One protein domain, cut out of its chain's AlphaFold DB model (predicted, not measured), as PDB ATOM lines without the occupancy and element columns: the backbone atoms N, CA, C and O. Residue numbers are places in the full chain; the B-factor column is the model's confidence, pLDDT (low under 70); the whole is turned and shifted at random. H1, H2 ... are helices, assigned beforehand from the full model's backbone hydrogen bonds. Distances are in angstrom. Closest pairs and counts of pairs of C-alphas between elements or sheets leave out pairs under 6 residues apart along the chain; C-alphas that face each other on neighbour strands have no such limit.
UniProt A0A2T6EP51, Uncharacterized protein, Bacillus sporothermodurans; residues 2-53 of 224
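AT A GLANCE: This is residues 2 to 53 of the 224 residues of an uncharacterized protein of Bacillus sporothermodurans (UniProt A0A2T6EP51). Two long straight helices, H1 and H2, meet near their ends at a tight turn and make a wide, flat L with nothing packed between the arms. The printed part has 52 residues, 48 of them in the two named helices, H1 then H2, with no named strand, and its class is all helix. It is extended, with a radius of gyration of the C-alphas of 19.0 A and spans of 57 by 30 by 8 A.

HOW THE PARTS SIT: Start at the longest helix, H1, residues 2 to 26, and go on to H2, residues 29 to 51. They meet only through their link, which is tight, with 2 residues, Phe 27 and Asn 28. Residues 2 to 23 and 36 to 53 stand free. In H1 and H2 every O i to N i+4 pair is within hydrogen-bond range.

IN THESE COORDINATES: Find C-alpha 2 at (218.255, 233.399, 153.088); from there H1 runs 36.1 A to C-alpha 26 at (211.230, 203.167, 171.540). H2 runs 33.4 A from C-alpha 29 to C-alpha 51 at (212.850, 179.022, 148.656).

THE WHOLE: Look to Gln 3 and Thr 52 for the two C-alphas farthest apart, 57.4 A. The printed part has no cut. Mean pLDDT of the printed part is 92.8, and residue 2 is under 70.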
ATOM      1  N   LYS A   2     217.436 233.999 152.007       64.31
ATOM      2  CA  LYS A   2     218.255 233.399 153.088       64.31
ATOM      3  C   LYS A   2     217.487 233.078 154.387       64.31
ATOM      4  O   LYS A   2     217.679 232.001 154.927       64.31
ATOM      5  N   GLN A   3     216.572 233.951 154.822       83.69
ATOM      6  CA  GLN A   3     215.784 233.763 156.052       83.69
ATOM      7  C   GLN A   3     214.768 232.601 155.992       83.69
ATOM      8  O   GLN A   3     214.563 231.902 156.976       83.69
ATOM      9  N   ILE A   4     214.135 232.364 154.836       87.50
ATOM     10  CA  ILE A   4     213.167 231.261 154.665       87.50
ATOM     11  C   ILE A   4     213.907 229.924 154.575       87.50
ATOM     12  O   ILE A   4     213.457 228.904 155.090       87.50
ATOM     13  N   GLU A   5     215.075 229.928 153.936       85.75
ATOM     14  CA  GLU A   5     215.907 228.736 153.841       85.75
ATOM     15  C   GLU A   5     216.525 228.342 155.181       85.75
ATOM     16  O   GLU A   5     216.584 227.149 155.483       85.75
ATOM     17  N   SER A   6     216.955 229.318 155.986       90.75
ATOM     18  CA  SER A   6     217.409 229.055 157.352       90.75
ATOM     19  C   SER A   6     216.272 228.523 158.218       90.75
ATOM     20  O   SER A   6     216.487 227.539 158.918       90.75
ATOM     21  N   LEU A   7     215.062 229.088 158.097       92.38
ATOM     22  CA  LEU A   7     213.876 228.603 158.809       92.38
ATOM     23  C   LEU A   7     213.577 227.137 158.473       92.38
ATOM     24  O   LEU A   7     213.415 226.318 159.371       92.38
ATOM     25  N   TRP A   8     213.543 226.779 157.186       94.12
ATOM     26  CA  TRP A   8     213.329 225.387 156.772       94.12
ATOM     27  C   TRP A   8     214.385 224.447 157.359       94.12
ATOM     28  O   TRP A   8     214.056 223.394 157.904       94.12
ATOM     29  N   LYS A   9     215.662 224.843 157.283       93.62
ATOM     30  CA  LYS A   9     216.776 224.038 157.794       93.62
ATOM     31  C   LYS A   9     216.664 223.821 159.304       93.62
ATOM     32  O   LYS A   9     216.852 222.697 159.759       93.62
ATOM     33  N   GLU A  10     216.332 224.867 160.052       95.00
ATOM     34  CA  GLU A  10     216.099 224.796 161.494       95.00
ATOM     35  C   GLU A  10     214.942 223.840 161.822       95.00
ATOM     36  O   GLU A  10     215.098 222.942 162.649       95.00
ATOM     37  N   ARG A  11     213.807 223.953 161.116       94.25
ATOM     38  CA  ARG A  11     212.639 223.073 161.302       94.25
ATOM     39  C   ARG A  11     212.972 221.600 161.059       94.25
ATOM     40  O   ARG A  11     212.610 220.756 161.874       94.25
ATOM     41  N   VAL A  12     213.701 221.290 159.986       95.00
ATOM     42  CA  VAL A  12     214.145 219.916 159.690       95.00
ATOM     43  C   VAL A  12     215.089 219.394 160.772       95.00
ATOM     44  O   VAL A  12     214.969 218.245 161.191       95.00
ATOM     45  N   GLN A  13     216.023 220.220 161.248       95.44
ATOM     46  CA  GLN A  13     216.949 219.825 162.312       95.44
ATOM     47  C   GLN A  13     216.219 219.519 163.620       95.44
ATOM     48  O   GLN A  13     216.513 218.499 164.243       95.44
ATOM     49  N   LEU A  14     215.252 220.358 164.001       95.19
ATOM     50  CA  LEU A  14     214.402 220.125 165.167       95.19
ATOM     51  C   LEU A  14     213.603 218.827 165.017       95.19
ATOM     52  O   LEU A  14     213.658 217.981 165.904       95.19
ATOM     53  N   TYR A  15     212.962 218.619 163.864       93.94
ATOM     54  CA  TYR A  15     212.211 217.396 163.578       93.94
ATOM     55  C   TYR A  15     213.085 216.136 163.684       93.94
ATOM     56  O   TYR A  15     212.719 215.166 164.344       93.94
ATOM     57  N   ILE A  16     214.283 216.148 163.089       94.25
ATOM     58  CA  ILE A  16     215.219 215.015 163.166       94.25
ATOM     59  C   ILE A  16     215.717 214.807 164.601       94.25
ATOM     60  O   ILE A  16     215.900 213.665 165.027       94.25
ATOM     61  N   HIS A  17     215.961 215.885 165.351       96.06
ATOM     62  CA  HIS A  17     216.379 215.798 166.747       96.06
ATOM     63  C   HIS A  17     215.296 215.149 167.619       96.06
ATOM     64  O   HIS A  17     215.593 214.217 168.371       96.06
ATOM     65  N   GLU A  18     214.045 215.581 167.466       93.69
ATOM     66  CA  GLU A  18     212.886 214.978 168.126       93.69
ATOM     67  C   GLU A  18     212.734 213.509 167.729       93.69
ATOM     68  O   GLU A  18     212.681 212.646 168.604       93.69
ATOM     69  N   LEU A  19     212.776 213.193 166.430       92.94
ATOM     70  CA  LEU A  19     212.684 211.818 165.937       92.94
ATOM     71  C   LEU A  19     213.761 210.918 166.554       92.94
ATOM     72  O   LEU A  19     213.453 209.824 167.020       92.94
ATOM     73  N   ARG A  20     215.018 211.372 166.621       93.31
ATOM     74  CA  ARG A  20     216.109 210.617 167.267       93.31
ATOM     75  C   ARG A  20     215.849 210.387 168.751       93.31
ATOM     76  O   ARG A  20     216.111 209.293 169.250       93.31
ATOM     77  N   LYS A  21     215.335 211.399 169.454       94.00
ATOM     78  CA  LYS A  21     214.961 211.288 170.866       94.00
ATOM     79  C   LYS A  21     213.857 210.240 171.053       94.00
ATOM     80  O   LYS A  21     214.003 209.373 171.908       94.00
ATOM     81  N   TYR A  22     212.811 210.263 170.225       92.81
ATOM     82  CA  TYR A  22     211.741 209.259 170.257       92.81
ATOM     83  C   TYR A  22     212.233 207.856 169.903       92.81
ATOM     84  O   TYR A  22     211.914 206.908 170.616       92.81
ATOM     85  N   LEU A  23     213.059 207.715 168.863       91.44
ATOM     86  CA  LEU A  23     213.643 206.426 168.485       91.44
ATOM     87  C   LEU A  23     214.476 205.827 169.621       91.44
ATOM     88  O   LEU A  23     214.384 204.628 169.849       91.44
ATOM     89  N   LYS A  24     215.221 206.645 170.375       90.75
ATOM     90  CA  LYS A  24     215.952 206.185 171.564       90.75
ATOM     91  C   LYS A  24     215.022 205.666 172.669       90.75
ATOM     92  O   LYS A  24     215.388 204.736 173.375       90.75
ATOM     93  N   TYR A  25     213.842 206.265 172.841       89.81
ATOM     94  CA  TYR A  25     212.868 205.788 173.828       89.81
ATOM     95  C   TYR A  25     212.161 204.505 173.390       89.81
ATOM     96  O   TYR A  25     211.929 203.638 174.229       89.81
ATOM     97  N   ILE A  26     211.835 204.381 172.099       90.06
ATOM     98  CA  ILE A  26     211.230 203.167 171.540       90.06
ATOM     99  C   ILE A  26     212.258 202.031 171.582       90.06
ATOM    100  O   ILE A  26     212.036 201.029 172.249       90.06
ATOM    101  N   PHE A  27     213.415 202.208 170.942       90.19
ATOM    102  CA  PHE A  27     214.510 201.236 170.923       90.19
ATOM    103  C   PHE A  27     215.406 201.374 172.158       90.19
ATOM    104  O   PHE A  27     216.597 201.664 172.050       90.19
ATOM    105  N   ASN A  28     214.822 201.174 173.341       90.38
ATOM    106  CA  ASN A  28     215.604 200.986 174.560       90.38
ATOM    107  C   ASN A  28     216.397 199.663 174.507       90.38
ATOM    108  O   ASN A  28     216.130 198.809 173.657       90.38
ATOM    109  N   ASP A  29     217.352 199.478 175.424       85.44
ATOM    110  CA  ASP A  29     218.275 198.334 175.391       85.44
ATOM    111  C   ASP A  29     217.541 196.982 175.341       85.44
ATOM    112  O   ASP A  29     217.907 196.108 174.561       85.44
ATOM    113  N   HIS A  30     216.445 196.817 176.087       89.38
ATOM    114  CA  HIS A  30     215.667 195.575 176.087       89.38
ATOM    115  C   HIS A  30     214.907 195.340 174.776       89.38
ATOM    116  O   HIS A  30     214.974 194.241 174.221       89.38
ATOM    117  N   LEU A  31     214.202 196.353 174.258       92.69
ATOM    118  CA  LEU A  31     213.461 196.218 173.001       92.69
ATOM    119  C   LEU A  31     214.413 196.006 171.823       92.69
ATOM    120  O   LEU A  31     214.085 195.251 170.910       92.69
ATOM    121  N   LEU A  32     215.597 196.624 171.850       91.88
ATOM    122  CA  LEU A  32     216.608 196.451 170.815       91.88
ATOM    123  C   LEU A  32     217.042 194.984 170.695       91.88
ATOM    124  O   LEU A  32     217.051 194.447 169.586       91.88
ATOM    125  N   PHE A  33     217.337 194.313 171.815       93.31
ATOM    126  CA  PHE A  33     217.669 192.884 171.794       93.31
ATOM    127  C   PHE A  33     216.520 192.043 171.230       93.31
ATOM    128  O   PHE A  33     216.748 191.212 170.349       93.31
ATOM    129  N   VAL A  34     215.282 192.290 171.672       94.56
ATOM    130  CA  VAL A  34     214.097 191.585 171.154       94.56
ATOM    131  C   VAL A  34     213.937 191.807 169.646       94.56
ATOM    132  O   VAL A  34     213.706 190.850 168.910       94.56
ATOM    133  N   ALA A  35     214.113 193.040 169.168       93.38
ATOM    134  CA  ALA A  35     214.005 193.384 167.754       93.38
ATOM    135  C   ALA A  35     215.067 192.677 166.901       93.38
ATOM    136  O   ALA A  35     214.740 192.189 165.822       93.38
ATOM    137  N   ILE A  36     216.313 192.564 167.377       95.06
ATOM    138  CA  ILE A  36     217.383 191.854 166.658       95.06
ATOM    139  C   ILE A  36     217.041 190.370 166.502       95.06
ATOM    140  O   ILE A  36     217.132 189.838 165.394       95.06
ATOM    141  N   PHE A  37     216.603 189.703 167.574       96.31
ATOM    142  CA  PHE A  37     216.197 188.297 167.490       96.31
ATOM    143  C   PHE A  37     214.953 188.108 166.617       96.31
ATOM    144  O   PHE A  37     214.922 187.187 165.803       96.31
ATOM    145  N   ALA A  38     213.958 188.994 166.729       95.75
ATOM    146  CA  ALA A  38     212.756 188.953 165.900       95.75
ATOM    147  C   ALA A  38     213.077 189.155 164.410       95.75
ATOM    148  O   ALA A  38     212.576 188.407 163.573       95.75
ATOM    149  N   LEU A  39     213.949 190.111 164.074       95.38
ATOM    150  CA  LEU A  39     214.408 190.337 162.702       95.38
ATOM    151  C   LEU A  39     215.234 189.160 162.182       95.38
ATOM    152  O   LEU A  39     215.034 188.747 161.045       95.38
ATOM    153  N   GLY A  40     216.125 188.592 162.997       97.12
ATOM    154  CA  GLY A  40     216.929 187.427 162.619       97.12
ATOM    155  C   GLY A  40     216.074 186.186 162.359       97.12
ATOM    156  O   GLY A  40     216.189 185.564 161.303       97.12
ATOM    157  N   ALA A  41     215.166 185.860 163.283       97.06
ATOM    158  CA  ALA A  41     214.217 184.763 163.116       97.06
ATOM    159  C   ALA A  41     213.291 185.012 161.917       97.06
ATOM    160  O   ALA A  41     213.123 184.131 161.076       97.06
ATOM    161  N   GLY A  42     212.748 186.226 161.792       96.94
ATOM    162  CA  GLY A  42     211.911 186.633 160.667       96.94
ATOM    163  C   GLY A  42     212.631 186.485 159.330       96.94
ATOM    164  O   GLY A  42     212.076 185.894 158.409       96.94
ATOM    165  N   ALA A  43     213.885 186.929 159.233       95.69
ATOM    166  CA  ALA A  43     214.705 186.775 158.036       95.69
ATOM    167  C   ALA A  43     214.991 185.300 157.708       95.69
ATOM    168  O   ALA A  43     214.945 184.922 156.537       95.69
ATOM    169  N   TYR A  44     215.243 184.459 158.718       97.12
ATOM    170  CA  TYR A  44     215.455 183.020 158.533       97.12
ATOM    171  C   TYR A  44     214.202 182.323 157.985       97.12
ATOM    172  O   TYR A  44     214.270 181.659 156.948       97.12
ATOM    173  N   TYR A  45     213.045 182.525 158.626       97.19
ATOM    174  CA  TYR A  45     211.775 181.950 158.170       97.19
ATOM    175  C   TYR A  45     211.352 182.501 156.809       97.19
ATOM    176  O   TYR A  45     210.916 181.736 155.951       97.19
ATOM    177  N   TYR A  46     211.537 183.803 156.581       96.69
ATOM    178  CA  TYR A  46     211.290 184.432 155.289       96.69
ATOM    179  C   TYR A  46     212.143 183.796 154.192       96.69
ATOM    180  O   TYR A  46     211.608 183.398 153.164       96.69
ATOM    181  N   ASN A  47     213.452 183.627 154.410       95.56
ATOM    182  CA  ASN A  47     214.322 182.989 153.424       95.56
ATOM    183  C   ASN A  47     213.916 181.534 153.143       95.56
ATOM    184  O   ASN A  47     213.950 181.107 151.989       95.56
ATOM    185  N   GLY A  48     213.518 180.791 154.180       96.44
ATOM    186  CA  GLY A  48     212.976 179.440 154.042       96.44
ATOM    187  C   GLY A  48     211.711 179.408 153.185       96.44
ATOM    188  O   GLY A  48     211.635 178.621 152.248       96.44
ATOM    189  N   TRP A  49     210.760 180.307 153.450       96.50
ATOM    190  CA  TRP A  49     209.522 180.428 152.678       96.50
ATOM    191  C   TRP A  49     209.773 180.860 151.232       96.50
ATOM    192  O   TRP A  49     209.224 180.250 150.319       96.50
ATOM    193  N   VAL A  50     210.654 181.839 151.001       95.88
ATOM    194  CA  VAL A  50     211.013 182.273 149.643       95.88
ATOM    195  C   VAL A  50     211.482 181.079 148.823       95.88
ATOM    196  O   VAL A  50     210.974 180.883 147.733       95.88
ATOM    197  N   LYS A  51     212.354 180.220 149.362       94.38
ATOM    198  CA  LYS A  51     212.850 179.022 148.656       94.38
ATOM    199  C   LYS A  51     211.767 178.005 148.281       94.38
ATOM    200  O   LYS A  51     212.020 177.171 147.420       94.38
ATOM    201  N   THR A  52     210.600 178.044 148.925       94.06
ATOM    202  CA  THR A  52     209.460 177.180 148.573       94.06
ATOM    203  C   THR A  52     208.598 177.739 147.445       94.06
ATOM    204  O   THR A  52     207.700 177.042 146.984       94.06
ATOM    205  N   LEU A  53     208.848 178.978 147.006       93.50
ATOM    206  CA  LEU A  53     208.112 179.593 145.908       93.50
ATOM    207  C   LEU A  53     208.519 178.969 144.571       93.50
ATOM    208  O   LEU A  53     209.708 178.813 144.275       93.50
TER     209      LEU A  53